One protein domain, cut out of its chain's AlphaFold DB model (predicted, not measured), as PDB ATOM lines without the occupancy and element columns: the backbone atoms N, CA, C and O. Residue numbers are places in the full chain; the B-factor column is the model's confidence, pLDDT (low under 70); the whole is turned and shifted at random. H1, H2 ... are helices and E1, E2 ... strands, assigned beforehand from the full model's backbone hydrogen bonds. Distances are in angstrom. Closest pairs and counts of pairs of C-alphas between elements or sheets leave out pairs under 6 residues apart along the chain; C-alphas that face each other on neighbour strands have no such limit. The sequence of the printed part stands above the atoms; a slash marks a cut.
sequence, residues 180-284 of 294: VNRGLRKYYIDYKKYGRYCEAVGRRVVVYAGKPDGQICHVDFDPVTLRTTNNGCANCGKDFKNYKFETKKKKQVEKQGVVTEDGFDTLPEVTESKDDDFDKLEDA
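AT A GLANCE: This is residues 180 to 284 of the 294 residues of an uncharacterized protein of Caenorhabditis tropicalis (UniProt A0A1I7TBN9). A small, strongly twisted sheet of four strands makes the core: the hairpin E1 and E2 runs steeply across the hairpin E3 and E4, H2 packs on E1, E2 and E3 near Cys 236, and H1 sits by the start of E1. From H2 a long stretch without named elements, residues 243 to 279, swings away in a wide arc, with residues 251 to 259 and 261 to 278 sticking out, and ends in the small H3, which is apart from the sheet. The printed part has 105 residues, with three named helices and four named strands in the order H1 E1 E2 E3 E4 H2 H3; the sheet order is E1 E2 E3 E4, antiparallel throughout. The class is mixed, helices and strands, with under half of the residues in named elements. The whole is loose, with a radius of gyration of the C-alphas of 17.8 A and spans of 51 by 38 by 28 A.

IN THESE COORDINATES: Begin in the sheet: find C-alpha 193 at (-35.939, 20.250, 13.919), where E1, residues 193 to 198, starts on its 14.3 A. Next come E2, residues 203 to 208, 15.5 A, and E3, residues 217 to 222, 15.7 A. E4, residues 227 to 232, covers 16.3 A and ends at C-alpha 232 at (-35.170, 24.817, 26.973). Look after it for H2, residues 234 to 242, 12.2 A long, and before E1 for H1, residues 186 to 191, 8.1 A. H3, residues 280 to 284, 6.1 A, ends at C-alpha 284 at (-51.885, 12.896, 22.239).

HOW THE PARTS SIT: The strands form a meander, each the antiparallel neighbour of the one before. Between E1 and E2, at 149 degrees, look for N 194 and O 207, 3.0 A apart. E2 and E3 stand at 112 degrees, with N 208 and O 217 at 2.8 A. E3 and E4, at 155 degrees, have N 220 and O 229 at 2.9 A. H2 is on the sheet at a height of 9.0 A and stands up from it, rising 53 degrees; it is only just over E2, where 3 of its 9 C-alphas fall. Its closest C-alphas to E1 are those of Cys 198 and Cys 236, 6.8 A. H1 only grazes the sheet; the C-alphas of Tyr 187 and Lys 193 are 5.7 A apart. In H1, H2 and H3 every O i to N i+4 pair is within hydrogen-bond range.

THE WHOLE: The two farthest C-alphas, of Glu 254 and Ala 284, are 54.2 A apart. The printed part has no cut. The link from H2 to H3 is long, 37 residues. Mean pLDDT of the printed part is 72.4; residues 248 to 284 are under 70.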
ATOM      1  N   VAL A 180     -25.050  23.737   4.358       81.69
ATOM      2  CA  VAL A 180     -26.391  23.797   3.765       81.69
ATOM      3  C   VAL A 180     -27.281  24.661   4.641       81.69
ATOM      4  O   VAL A 180     -27.200  24.590   5.870       81.69
ATOM      5  N   ASN A 181     -28.158  25.448   4.017       88.25
ATOM      6  CA  ASN A 181     -29.146  26.225   4.749       88.25
ATOM      7  C   ASN A 181     -30.071  25.286   5.533       88.25
ATOM      8  O   ASN A 181     -30.783  24.472   4.943       88.25
ATOM      9  N   ARG A 182     -30.098  25.419   6.865       89.19
ATOM     10  CA  ARG A 182     -30.971  24.592   7.710       89.19
ATOM     11  C   ARG A 182     -32.452  24.755   7.377       89.19
ATOM     12  O   ARG A 182     -33.183  23.785   7.506       89.19
ATOM     13  N   GLY A 183     -32.865  25.928   6.890       88.19
ATOM     14  CA  GLY A 183     -34.245  26.200   6.486       88.19
ATOM     15  C   GLY A 183     -34.735  25.345   5.314       88.19
ATOM     16  O   GLY A 183     -35.930  25.123   5.188       88.19
ATOM     17  N   LEU A 184     -33.812  24.826   4.497       88.62
ATOM     18  CA  LEU A 184     -34.114  23.995   3.326       88.62
ATOM     19  C   LEU A 184     -34.029  22.492   3.626       88.62
ATOM     20  O   LEU A 184     -34.156  21.655   2.736       88.62
ATOM     21  N   ARG A 185     -33.757  22.114   4.878       85.94
ATOM     22  CA  ARG A 185     -33.681  20.706   5.267       85.94
ATOM     23  C   ARG A 185     -35.079  20.139   5.437       85.94
ATOM     24  O   ARG A 185     -35.855  20.699   6.200       85.94
ATOM     25  N   LYS A 186     -35.325  18.952   4.875       84.50
ATOM     26  CA  LYS A 186     -36.574  18.197   5.071       84.50
ATOM     27  C   LYS A 186     -37.009  18.138   6.543       84.50
ATOM     28  O   LYS A 186     -38.102  18.562   6.872       84.50
ATOM     29  N   TYR A 187     -36.111  17.757   7.458       87.62
ATOM     30  CA  TYR A 187     -36.437  17.710   8.895       87.62
ATOM     31  C   TYR A 187     -36.809  19.064   9.514       87.62
ATOM     32  O   TYR A 187     -37.576  19.113  10.475       87.62
ATOM     33  N   TYR A 188     -36.267  20.162   8.990       92.62
ATOM     34  CA  TYR A 188     -36.647  21.491   9.445       92.62
ATOM     35  C   TYR A 188     -37.982  21.922   8.840       92.62
ATOM     36  O   TYR A 188     -38.806  22.498   9.541       92.62
ATOM     37  N   ILE A 189     -38.210  21.639   7.559       91.94
ATOM     38  CA  ILE A 189     -39.468  21.944   6.874       91.94
ATOM     39  C   ILE A 189     -40.620  21.225   7.580       91.94
ATOM     40  O   ILE A 189     -41.525  21.905   8.068       91.94
ATOM     41  N   ASP A 190     -40.492  19.906   7.727       89.94
ATOM     42  CA  ASP A 190     -41.539  19.007   8.217       89.94
ATOM     43  C   ASP A 190     -41.731  19.117   9.738       89.94
ATOM     44  O   ASP A 190     -42.856  19.178  10.218       89.94
ATOM     45  N   TYR A 191     -40.635  19.183  10.507       91.81
ATOM     46  CA  TYR A 191     -40.686  19.038  11.973       91.81
ATOM     47  C   TYR A 191     -40.092  20.216  12.748       91.81
ATOM     48  O   TYR A 191     -39.984  20.154  13.973       91.81
ATOM     49  N   LYS A 192     -39.623  21.274  12.069       95.38
ATOM     50  CA  LYS A 192     -38.905  22.408  12.694       95.38
ATOM     51  C   LYS A 192     -37.729  21.957  13.575       95.38
ATOM     52  O   LYS A 192     -37.400  22.607  14.571       95.38
ATOM     53  N   LYS A 193     -37.086  20.839  13.211       95.19
ATOM     54  CA  LYS A 193     -35.939  20.250  13.919       95.19
ATOM     55  C   LYS A 193     -34.656  20.405  13.107       95.19
ATOM     56  O   LYS A 193     -34.655  20.232  11.889       95.19
ATOM     57  N   TYR A 194     -33.546  20.720  13.771       94.69
ATOM     58  CA  TYR A 194     -32.230  20.819  13.129       94.69
ATOM     59  C   TYR A 194     -31.078  20.514  14.091       94.69
ATOM     60  O   TYR A 194     -31.209  20.641  15.305       94.69
ATOM     61  N   GLY A 195     -29.927  20.131  13.544       93.44
ATOM     62  CA  GLY A 195     -28.715  19.860  14.311       93.44
ATOM     63  C   GLY A 195     -27.800  21.069  14.465       93.44
ATOM     64  O   GLY A 195     -27.541  21.785  13.496       93.44
ATOM     65  N   ARG A 196     -27.226  21.262  15.657       92.12
ATOM     66  CA  ARG A 196     -26.095  22.185  15.874       92.12
ATOM     67  C   ARG A 196     -25.190  21.708  17.002       92.12
ATOM     68  O   ARG A 196     -25.592  20.879  17.811       92.12
ATOM     69  N   TYR A 197     -23.973  22.240  17.056       91.50
ATOM     70  CA  TYR A 197     -23.156  22.151  18.265       91.50
ATOM     71  C   TYR A 197     -23.644  23.216  19.251       91.50
ATOM     72  O   TYR A 197     -23.806  24.372  18.863       91.50
ATOM     73  N   CYS A 198     -23.929  22.823  20.488       93.12
ATOM     74  CA  CYS A 198     -24.359  23.736  21.535       93.12
ATOM     75  C   CYS A 198     -23.271  23.805  22.603       93.12
ATOM     76  O   CYS A 198     -23.035  22.842  23.329       93.12
ATOM     77  N   GLU A 199     -22.620  24.962  22.689       92.00
ATOM     78  CA  GLU A 199     -21.510  25.215  23.614       92.00
ATOM     79  C   GLU A 199     -21.934  25.043  25.073       92.00
ATOM     80  O   GLU A 199     -21.190  24.476  25.861       92.00
ATOM     81  N   ALA A 200     -23.166  25.439  25.411       91.75
ATOM     82  CA  ALA A 200     -23.691  25.329  26.771       91.75
ATOM     83  C   ALA A 200     -23.760  23.881  27.287       91.75
ATOM     84  O   ALA A 200     -23.716  23.666  28.493       91.75
ATOM     85  N   VAL A 201     -23.872  22.894  26.391       89.69
ATOM     86  CA  VAL A 201     -23.884  21.463  26.744       89.69
ATOM     87  C   VAL A 201     -22.652  20.709  26.236       89.69
ATOM     88  O   VAL A 201     -22.561  19.500  26.423       89.69
ATOM     89  N   GLY A 202     -21.728  21.388  25.549       88.38
ATOM     90  CA  GLY A 202     -20.493  20.799  25.024       88.38
ATOM     91  C   GLY A 202     -20.678  19.695  23.974       88.38
ATOM     92  O   GLY A 202     -19.762  18.904  23.749       88.38
ATOM     93  N   ARG A 203     -21.846  19.595  23.323       89.19
ATOM     94  CA  ARG A 203     -22.140  18.527  22.350       89.19
ATOM     95  C   ARG A 203     -23.051  18.971  21.213       89.19
ATOM     96  O   ARG A 203     -23.695  20.020  21.261       89.19
ATOM     97  N   ARG A 204     -23.153  18.115  20.192       91.00
ATOM     98  CA  ARG A 204     -24.205  18.226  19.176       91.00
ATOM     99  C   ARG A 204     -25.567  17.869  19.758       91.00
ATOM    100  O   ARG A 204     -25.715  16.868  20.459       91.00
ATOM    101  N   VAL A 205     -26.553  18.686  19.423       93.50
ATOM    102  CA  VAL A 205     -27.938  18.574  19.880       93.50
ATOM    103  C   VAL A 205     -28.887  18.621  18.691       93.50
ATOM    104  O   VAL A 205     -28.575  19.228  17.661       93.50
ATOM    105  N   VAL A 206     -30.051  18.000  18.854       95.88
ATOM    106  CA  VAL A 206     -31.225  18.300  18.036       95.88
ATOM    107  C   VAL A 206     -31.930  19.479  18.686       95.88
ATOM    108  O   VAL A 206     -32.295  19.412  19.855       95.88
ATOM    109  N   VAL A 207     -32.108  20.560  17.939       96.62
ATOM    110  CA  VAL A 207     -32.886  21.723  18.356       96.62
ATOM    111  C   VAL A 207     -34.270  21.622  17.746       96.62
ATOM    112  O   VAL A 207     -34.390  21.427  16.536       96.62
ATOM    113  N   TYR A 208     -35.297  21.789  18.569       97.06
ATOM    114  CA  TYR A 208     -36.683  21.917  18.145       97.06
ATOM    115  C   TYR A 208     -37.136  23.373  18.277       97.06
ATOM    116  O   TYR A 208     -37.015  23.985  19.341       97.06
ATOM    117  N   ALA A 209     -37.619  23.920  17.161       95.25
ATOM    118  CA  ALA A 209     -38.056  25.305  17.014       95.25
ATOM    119  C   ALA A 209     -39.534  25.425  16.594       95.25
ATOM    120  O   ALA A 209     -39.940  26.460  16.073       95.25
ATOM    121  N   GLY A 210     -40.319  24.357  16.762       93.25
ATOM    122  CA  GLY A 210     -41.732  24.304  16.369       93.25
ATOM    123  C   GLY A 210     -42.720  24.320  17.531       93.25
ATOM    124  O   GLY A 210     -43.906  24.121  17.294       93.25
ATOM    125  N   LYS A 211     -42.267  24.530  18.776       92.44
ATOM    126  CA  LYS A 211     -43.186  24.600  19.916       92.44
ATOM    127  C   LYS A 211     -44.185  25.763  19.750       92.44
ATOM    128  O   LYS A 211     -43.755  26.853  19.362       92.44
ATOM    129  N   PRO A 212     -45.471  25.580  20.109       91.88
ATOM    130  CA  PRO A 212     -46.485  26.637  20.014       91.88
ATOM    131  C   PRO A 212     -46.164  27.896  20.830       91.88
ATOM    132  O   PRO A 212     -46.520  28.999  20.429       91.88
ATOM    133  N   ASP A 213     -45.461  27.744  21.954       92.75
ATOM    134  CA  ASP A 213     -45.028  28.845  22.825       92.75
ATOM    135  C   ASP A 213     -43.791  29.605  22.297       92.75
ATOM    136  O   ASP A 213     -43.314  30.549  22.929       92.75
ATOM    137  N   GLY A 214     -43.238  29.193  21.150       92.25
ATOM    138  CA  GLY A 214     -42.025  29.762  20.564       92.25
ATOM    139  C   GLY A 214     -40.732  29.409  21.312       92.25
ATOM    140  O   GLY A 214     -39.664  29.933  20.973       92.25
ATOM    141  N   GLN A 215     -40.784  28.535  22.323       95.00
ATOM    142  CA  GLN A 215     -39.612  28.130  23.087       95.00
ATOM    143  C   GLN A 215     -38.691  27.239  22.244       95.00
ATOM    144  O   GLN A 215     -39.086  26.208  21.702       95.00
ATOM    145  N   ILE A 216     -37.407  27.602  22.210       97.31
ATOM    146  CA  ILE A 216     -36.359  26.795  21.578       97.31
ATOM    147  C   ILE A 216     -35.794  25.804  22.596       97.31
ATOM    148  O   ILE A 216     -35.265  26.200  23.642       97.31
ATOM    149  N   CYS A 217     -35.879  24.514  22.276       96.94
ATOM    150  CA  CYS A 217     -35.466  23.434  23.167       96.94
ATOM    151  C   CYS A 217     -34.546  22.420  22.481       96.94
ATOM    152  O   CYS A 217     -34.519  22.293  21.256       96.94
ATOM    153  N   HIS A 218     -33.756  21.717  23.286       96.88
ATOM    154  CA  HIS A 218     -33.092  20.486  22.889       96.88
ATOM    155  C   HIS A 218     -34.079  19.331  22.963       96.88
ATOM    156  O   HIS A 218     -34.832  19.246  23.930       96.88
ATOM    157  N   VAL A 219     -34.019  18.442  21.979       94.69
ATOM    158  CA  VAL A 219     -34.707  17.152  22.007       94.69
ATOM    159  C   VAL A 219     -33.696  16.103  22.444       94.69
ATOM    160  O   VAL A 219     -32.757  15.798  21.703       94.69
ATOM    161  N   ASP A 220     -33.882  15.567  23.644       90.38
ATOM    162  CA  ASP A 220     -33.028  14.534  24.219       90.38
ATOM    163  C   ASP A 220     -33.832  13.247  24.386       90.38
ATOM    164  O   ASP A 220     -34.918  13.261  24.962       90.38
ATOM    165  N   PHE A 221     -33.306  12.135  23.875       87.94
ATOM    166  CA  PHE A 221     -33.935  10.824  24.010       87.94
ATOM    167  C   PHE A 221     -33.145   9.948  24.966       87.94
ATOM    168  O   PHE A 221     -31.931   9.790  24.820       87.94
ATOM    169  N   ASP A 222     -33.857   9.355  25.914       84.12
ATOM    170  CA  ASP A 222     -33.317   8.355  26.816       84.12
ATOM    171  C   ASP A 222     -33.604   6.948  26.252       84.12
ATOM    172  O   ASP A 222     -34.755   6.499  26.257       84.12
ATOM    173  N   PRO A 223     -32.576   6.210  25.791       77.38
ATOM    174  CA  PRO A 223     -32.746   4.873  25.225       77.38
ATOM    175  C   PRO A 223     -33.107   3.797  26.261       77.38
ATOM    176  O   PRO A 223     -33.432   2.674  25.868       77.38
ATOM    177  N   VAL A 224     -33.038   4.097  27.564       77.75
ATOM    178  CA  VAL A 224     -33.423   3.184  28.649       77.75
ATOM    179  C   VAL A 224     -34.887   3.354  29.026       77.75
ATOM    180  O   VAL A 224     -35.581   2.350  29.202       77.75
ATOM    181  N   THR A 225     -35.361   4.595  29.158       82.38
ATOM    182  CA  THR A 225     -36.776   4.869  29.468       82.38
ATOM    183  C   THR A 225     -37.654   4.985  28.224       82.38
ATOM    184  O   THR A 225     -38.877   4.965  28.351       82.38
ATOM    185  N   LEU A 226     -37.043   5.057  27.035       82.69
ATOM    186  CA  LEU A 226     -37.695   5.315  25.747       82.69
ATOM    187  C   LEU A 226     -38.485   6.629  25.739       82.69
ATOM    188  O   LEU A 226     -39.493   6.743  25.042       82.69
ATOM    189  N   ARG A 227     -38.047   7.609  26.534       87.88
ATOM    190  CA  ARG A 227     -38.706   8.910  26.655       87.88
ATOM    191  C   ARG A 227     -37.908   9.985  25.943       87.88
ATOM    192  O   ARG A 227     -36.686  10.057  26.064       87.88
ATOM    193  N   THR A 228     -38.637  10.842  25.247       89.62
ATOM    194  CA  THR A 228     -38.122  12.094  24.709       89.62
ATOM    195  C   THR A 228     -38.384  13.200  25.722       89.62
ATOM    196  O   THR A 228     -39.465  13.277  26.302       89.62
ATOM    197  N   THR A 229     -37.397  14.059  25.942       92.81
ATOM    198  CA  THR A 229     -37.511  15.246  26.791       92.81
ATOM    199  C   THR A 229     -37.131  16.485  25.998       92.81
ATOM    200  O   THR A 229     -36.238  16.446  25.149       92.81
ATOM    201  N   ASN A 230     -37.827  17.583  26.285       94.81
ATOM    202  CA  ASN A 230     -37.623  18.869  25.635       94.81
ATOM    203  C   ASN A 230     -37.068  19.875  26.645       94.81
ATOM    204  O   ASN A 230     -37.811  20.421  27.457       94.81
ATOM    205  N   ASN A 231     -35.766  20.150  26.566       94.38
ATOM    206  CA  ASN A 231     -35.065  21.006  27.524       94.38
ATOM    207  C   ASN A 231     -34.788  22.386  26.913       94.38
ATOM    208  O   ASN A 231     -34.053  22.497  25.932       94.38
ATOM    209  N   GLY A 232     -35.375  23.450  27.465       96.06
ATOM    210  CA  GLY A 232     -35.170  24.817  26.973       96.06
ATOM    211  C   GLY A 232     -33.692  25.228  26.982       96.06
ATOM    212  O   GLY A 232     -32.973  24.954  27.942       96.06
ATOM    213  N   CYS A 233     -33.219  25.902  25.926       96.44
ATOM    214  CA  CYS A 233     -31.821  26.335  25.844       96.44
ATOM    215  C   CYS A 233     -31.678  27.765  25.313       96.44
ATOM    216  O   CYS A 233     -31.903  28.040  24.133       96.44
ATOM    217  N   ALA A 234     -31.199  28.672  26.168       95.94
ATOM    218  CA  ALA A 234     -30.984  30.073  25.808       95.94
ATOM    219  C   ALA A 234     -29.916  30.261  24.712       95.94
ATOM    220  O   ALA A 234     -30.078  31.122  23.849       95.94
ATOM    221  N   ASN A 235     -28.846  29.454  24.709       96.31
ATOM    222  CA  ASN A 235     -27.802  29.528  23.676       96.31
ATOM    223  C   ASN A 235     -28.372  29.170  22.291       96.31
ATOM    224  O   ASN A 235     -28.207  29.934  21.342       96.31
ATOM    225  N   CYS A 236     -29.129  28.072  22.194       96.38
ATOM    226  CA  CYS A 236     -29.831  27.697  20.964       96.38
ATOM    227  C   CYS A 236     -30.922  28.701  20.578       96.38
ATOM    228  O   CYS A 236     -31.104  28.964  19.395       96.38
ATOM    229  N   GLY A 237     -31.612  29.302  21.550       96.38
ATOM    230  CA  GLY A 237     -32.585  30.363  21.291       96.38
ATOM    231  C   GLY A 237     -31.964  31.602  20.644       96.38
ATOM    232  O   GLY A 237     -32.517  32.139  19.685       96.38
ATOM    233  N   LYS A 238     -30.791  32.035  21.123       95.88
ATOM    234  CA  LYS A 238     -30.035  33.150  20.527       95.88
ATOM    235  C   LYS A 238     -29.550  32.813  19.115       95.88
ATOM    236  O   LYS A 238     -29.738  33.616  18.207       95.88
ATOM    237  N   ASP A 239     -28.976  31.623  18.921       94.75
ATOM    238  CA  ASP A 239     -28.551  31.132  17.601       94.75
ATOM    239  C   ASP A 239     -29.714  31.073  16.609       94.75
ATOM    240  O   ASP A 239     -29.575  31.496  15.465       94.75
ATOM    241  N   PHE A 240     -30.876  30.591  17.051       94.56
ATOM    242  CA  PHE A 240     -32.069  30.521  16.220       94.56
ATOM    243  C   PHE A 240     -32.498  31.904  15.720       94.56
ATOM    244  O   PHE A 240     -32.644  32.091  14.514       94.56
ATOM    245  N   LYS A 241     -32.626  32.874  16.636       94.19
ATOM    246  CA  LYS A 241     -33.055  34.248  16.327       94.19
ATOM    247  C   LYS A 241     -32.073  35.000  15.428       94.19
ATOM    248  O   LYS A 241     -32.496  35.760  14.566       94.19
ATOM    249  N   ASN A 242     -30.773  34.789  15.629       93.69
ATOM    250  CA  ASN A 242     -29.728  35.560  14.952       93.69
ATOM    251  C   ASN A 242     -29.208  34.904  13.669       93.69
ATOM    252  O   ASN A 242     -28.299  35.435  13.029       93.69
ATOM    253  N   TYR A 243     -29.733  33.741  13.297       91.12
ATOM    254  CA  TYR A 243     -29.198  32.992  12.174       91.12
ATOM    255  C   TYR A 243     -29.436  33.677  10.843       91.12
ATOM    256  O   TYR A 243     -30.564  33.968  10.446       91.12
ATOM    257  N   LYS A 244     -28.334  33.831  10.117       88.75
ATOM    258  CA  LYS A 244     -28.305  34.246   8.726       88.75
ATOM    259  C   LYS A 244     -27.513  33.201   7.964       88.75
ATOM    260  O   LYS A 244     -26.393  32.865   8.344       88.75
ATOM    261  N   PHE A 245     -28.116  32.647   6.918       86.81
ATOM    262  CA  PHE A 245     -27.386  31.757   6.032       86.81
ATOM    263  C   PHE A 245     -26.536  32.599   5.088       86.81
ATOM    264  O   PHE A 245     -27.056  33.235   4.174       86.81
ATOM    265  N   GLU A 246     -25.230  32.602   5.312       81.56
ATOM    266  CA  GLU A 246     -24.289  33.215   4.387       81.56
ATOM    267  C   GLU A 246     -23.915  32.192   3.316       81.56
ATOM    268  O   GLU A 246     -23.193  31.221   3.568       81.56
ATOM    269  N   THR A 247     -24.405  32.406   2.095       70.50
ATOM    270  CA  THR A 247     -23.849  31.726   0.931       70.50
ATOM    271  C   THR A 247     -22.410  32.195   0.790       70.50
ATOM    272  O   THR A 247     -22.143  33.369   0.526       70.50
ATOM    273  N   LYS A 248     -21.443  31.291   0.979       59.38
ATOM    274  CA  LYS A 248     -20.061  31.599   0.615       59.38
ATOM    275  C   LYS A 248     -20.052  31.913  -0.884       59.38
ATOM    276  O   LYS A 248     -20.159  31.006  -1.705       59.38
ATOM    277  N   LYS A 249     -19.958  33.197  -1.255       45.75
ATOM    278  CA  LYS A 249     -19.637  33.601  -2.632       45.75
ATOM    279  C   LYS A 249     -18.324  32.903  -3.001       45.75
ATOM    280  O   LYS A 249     -17.422  32.862  -2.167       45.75
ATOM    281  N   LYS A 250     -18.219  32.371  -4.226       44.94
ATOM    282  CA  LYS A 250     -17.124  31.539  -4.792       44.94
ATOM    283  C   LYS A 250     -15.668  32.068  -4.654       44.94
ATOM    284  O   LYS A 250     -14.764  31.513  -5.258       44.94
ATOM    285  N   LYS A 251     -15.374  33.100  -3.858       33.34
ATOM    286  CA  LYS A 251     -14.059  33.764  -3.767       33.34
ATOM    287  C   LYS A 251     -13.018  33.094  -2.848       33.34
ATOM    288  O   LYS A 251     -12.049  33.740  -2.477       33.34
ATOM    289  N   GLN A 252     -13.168  31.821  -2.473       35.22
ATOM    290  CA  GLN A 252     -12.156  31.113  -1.660       35.22
ATOM    291  C   GLN A 252     -11.853  29.680  -2.129       35.22
ATOM    292  O   GLN A 252     -11.444  28.846  -1.330       35.22
ATOM    293  N   VAL A 253     -12.009  29.393  -3.425       41.41
ATOM    294  CA  VAL A 253     -11.567  28.105  -3.996       41.41
ATOM    295  C   VAL A 253     -10.121  28.169  -4.526       41.41
ATOM    296  O   VAL A 253      -9.446  27.154  -4.589       41.41
ATOM    297  N   GLU A 254      -9.534  29.351  -4.743       36.69
ATOM    298  CA  GLU A 254      -8.122  29.457  -5.181       36.69
ATOM    299  C   GLU A 254      -7.068  29.163  -4.094       36.69
ATOM    300  O   GLU A 254      -5.886  29.048  -4.400       36.69
ATOM    301  N   LYS A 255      -7.459  28.978  -2.822       39.44
ATOM    302  CA  LYS A 255      -6.557  28.464  -1.762       39.44
ATOM    303  C   LYS A 255      -6.909  27.058  -1.268       39.44
ATOM    304  O   LYS A 255      -6.237  26.535  -0.384       39.44
ATOM    305  N   GLN A 256      -7.944  26.439  -1.827       42.66
ATOM    306  CA  GLN A 256      -8.374  25.080  -1.510       42.66
ATOM    307  C   GLN A 256      -8.577  24.378  -2.845       42.66
ATOM    308  O   GLN A 256      -9.632  24.543  -3.440       42.66
ATOM    309  N   GLY A 257      -7.545  23.684  -3.337       43.19
ATOM    310  CA  GLY A 257      -7.492  23.098  -4.681       43.19
ATOM    311  C   GLY A 257      -8.661  22.162  -4.993       43.19
ATOM    312  O   GLY A 257      -8.545  20.949  -4.856       43.19
ATOM    313  N   VAL A 258      -9.776  22.741  -5.426       43.22
ATOM    314  CA  VAL A 258     -10.992  22.052  -5.841       43.22
ATOM    315  C   VAL A 258     -11.364  22.615  -7.203       43.22
ATOM    316  O   VAL A 258     -11.727  23.781  -7.341       43.22
ATOM    317  N   VAL A 259     -11.249  21.768  -8.220       35.34
ATOM    318  CA  VAL A 259     -11.790  22.021  -9.553       35.34
ATOM    319  C   VAL A 259     -13.313  21.999  -9.432       35.34
ATOM    320  O   VAL A 259     -13.884  21.017  -8.959       35.34
ATOM    321  N   THR A 260     -13.975  23.095  -9.798       35.16
ATOM    322  CA  THR A 260     -15.436  23.134  -9.915       35.16
ATOM    323  C   THR A 260     -15.835  22.926 -11.366       35.16
ATOM    324  O   THR A 260     -15.502  23.777 -12.184       35.16
ATOM    325  N   GLU A 261     -16.632  21.895 -11.637       35.94
ATOM    326  CA  GLU A 261     -17.560  21.874 -12.770       35.94
ATOM    327  C   GLU A 261     -18.976  21.535 -12.265       35.94
ATOM    328  O   GLU A 261     -19.206  20.523 -11.605       35.94
ATOM    329  N   ASP A 262     -19.849  22.518 -12.488       34.84
ATOM    330  CA  ASP A 262     -21.272  22.525 -12.841       34.84
ATOM    331  C   ASP A 262     -22.364  21.740 -12.087       34.84
ATOM    332  O   ASP A 262     -22.309  20.541 -11.837       34.84
ATOM    333  N   GLY A 263     -23.463  22.478 -11.855       32.38
ATOM    334  CA  GLY A 263     -24.826  21.942 -11.841       32.38
ATOM    335  C   GLY A 263     -25.498  21.806 -10.474       32.38
ATOM    336  O   GLY A 263     -25.606  20.705  -9.941       32.38
ATOM    337  N   PHE A 264     -26.054  22.896  -9.936       31.52
ATOM    338  CA  PHE A 264     -27.172  22.793  -8.985       31.52
ATOM    339  C   PHE A 264     -28.304  23.710  -9.444       31.52
ATOM    340  O   PHE A 264     -28.548  24.759  -8.852       31.52
ATOM    341  N   ASP A 265     -28.966  23.304 -10.525       35.53
ATOM    342  CA  ASP A 265     -30.280  23.827 -10.877       35.53
ATOM    343  C   ASP A 265     -31.356  22.982 -10.187       35.53
ATOM    344  O   ASP A 265     -31.362  21.755 -10.268       35.53
ATOM    345  N   THR A 266     -32.210  23.697  -9.450       32.28
ATOM    346  CA  THR A 266     -33.604  23.385  -9.089       32.28
ATOM    347  C   THR A 266     -33.973  21.917  -8.840       32.28
ATOM    348  O   THR A 266     -34.144  21.127  -9.764       32.28
ATOM    349  N   LEU A 267     -34.236  21.583  -7.570       36.56
ATOM    350  CA  LEU A 267     -35.042  20.407  -7.224       36.56
ATOM    351  C   LEU A 267     -36.521  20.651  -7.594       36.56
ATOM    352  O   LEU A 267     -36.988  21.783  -7.442       36.56
ATOM    353  N   PRO A 268     -37.250  19.615  -8.046       31.48
ATOM    354  CA  PRO A 268     -38.647  19.726  -8.448       31.48
ATOM    355  C   PRO A 268     -39.582  19.995  -7.262       31.48
ATOM    356  O   PRO A 268     -39.302  19.647  -6.113       31.48
ATOM    357  N   GLU A 269     -40.708  20.621  -7.590       30.34
ATOM    358  CA  GLU A 269     -41.833  20.923  -6.713       30.34
ATOM    359  C   GLU A 269     -42.390  19.624  -6.101       30.34
ATOM    360  O   GLU A 269     -42.827  18.719  -6.811       30.34
ATOM    361  N   VAL A 270     -42.317  19.494  -4.774       37.03
ATOM    362  CA  VAL A 270     -42.806  18.313  -4.052       37.03
ATOM    363  C   VAL A 270     -44.287  18.510  -3.746       37.03
ATOM    364  O   VAL A 270     -44.652  19.369  -2.945       37.03
ATOM    365  N   THR A 271     -45.134  17.690  -4.361       31.48
ATOM    366  CA  THR A 271     -46.553  17.558  -4.021       31.48
ATOM    367  C   THR A 271     -46.721  16.987  -2.613       31.48
ATOM    368  O   THR A 271     -46.064  16.008  -2.254       31.48
ATOM    369  N   GLU A 272     -47.620  17.587  -1.829       31.66
ATOM    370  CA  GLU A 272     -47.965  17.175  -0.466       31.66
ATOM    371  C   GLU A 272     -48.365  15.691  -0.393       31.66
ATOM    372  O   GLU A 272     -49.456  15.304  -0.812       31.66
ATOM    373  N   SER A 273     -47.519  14.856   0.212       33.78
ATOM    374  CA  SER A 273     -47.948  13.558   0.728       33.78
ATOM    375  C   SER A 273     -48.540  13.764   2.123       33.78
ATOM    376  O   SER A 273     -47.814  13.905   3.109       33.78
ATOM    377  N   LYS A 274     -49.869  13.806   2.203       35.38
ATOM    378  CA  LYS A 274     -50.604  13.612   3.456       35.38
ATOM    379  C   LYS A 274     -50.543  12.124   3.774       35.38
ATOM    380  O   LYS A 274     -51.123  11.365   3.017       35.38
ATOM    381  N   ASP A 275     -49.757  11.750   4.783       40.12
ATOM    382  CA  ASP A 275     -49.943  10.587   5.671       40.12
ATOM    383  C   ASP A 275     -48.654  10.345   6.477       40.12
ATOM    384  O   ASP A 275     -47.829   9.501   6.139       40.12
ATOM    385  N   ASP A 276     -48.471  11.087   7.573       39.62
ATOM    386  CA  ASP A 276     -47.433  10.805   8.575       39.62
ATOM    387  C   ASP A 276     -48.030  10.941   9.989       39.62
ATOM    388  O   ASP A 276     -47.901  11.953  10.674       39.62
ATOM    389  N   ASP A 277     -48.705   9.883  10.444       40.06
ATOM    390  CA  ASP A 277     -49.367   9.785  11.756       40.06
ATOM    391  C   ASP A 277     -48.425   9.377  12.916       40.06
ATOM    392  O   ASP A 277     -48.870   8.855  13.938       40.06
ATOM    393  N   PHE A 278     -47.108   9.591  12.807       41.25
ATOM    394  CA  PHE A 278     -46.177   9.152  13.862       41.25
ATOM    395  C   PHE A 278     -45.977  10.179  14.988       41.25
ATOM    396  O   PHE A 278     -45.998   9.789  16.152       41.25
ATOM    397  N   ASP A 279     -45.861  11.476  14.681       46.56
ATOM    398  CA  ASP A 279     -45.664  12.507  15.719       46.56
ATOM    399  C   ASP A 279     -46.966  12.799  16.503       46.56
ATOM    400  O   ASP A 279     -46.922  13.171  17.674       46.56
ATOM    401  N   LYS A 280     -48.144  12.497  15.932       42.84
ATOM    402  CA  LYS A 280     -49.440  12.645  16.629       42.84
ATOM    403  C   LYS A 280     -49.643  11.665  17.792       42.84
ATOM    404  O   LYS A 280     -50.506  11.891  18.637       42.84
ATOM    405  N   LEU A 281     -48.877  10.572  17.848       36.75
ATOM    406  CA  LEU A 281     -48.953   9.592  18.938       36.75
ATOM    407  C   LEU A 281     -48.200  10.041  20.200       36.75
ATOM    408  O   LEU A 281     -48.502   9.536  21.283       36.75
ATOM    409  N   GLU A 282     -47.260  10.985  20.082       44.81
ATOM    410  CA  GLU A 282     -46.541  11.554  21.230       44.81
ATOM    411  C   GLU A 282     -47.295  12.763  21.816       44.81
ATOM    412  O   GLU A 282     -47.499  12.810  23.030       44.81
ATOM    413  N   ASP A 283     -47.859  13.640  20.975       40.72
ATOM    414  CA  ASP A 283     -48.621  14.816  21.436       40.72
ATOM    415  C   ASP A 283     -49.977  14.448  22.086       40.72
ATOM    416  O   ASP A 283     -50.446  15.112  23.013       40.72
ATOM    417  N   ALA A 284     -50.609  13.344  21.667       35.62
ATOM    418  CA  ALA A 284     -51.885  12.896  22.239       35.62
ATOM    419  C   ALA A 284     -51.768  12.322  23.667       35.62
ATOM    420  O   ALA A 284     -52.789  12.157  24.345       35.62
TER     421      ALA A 284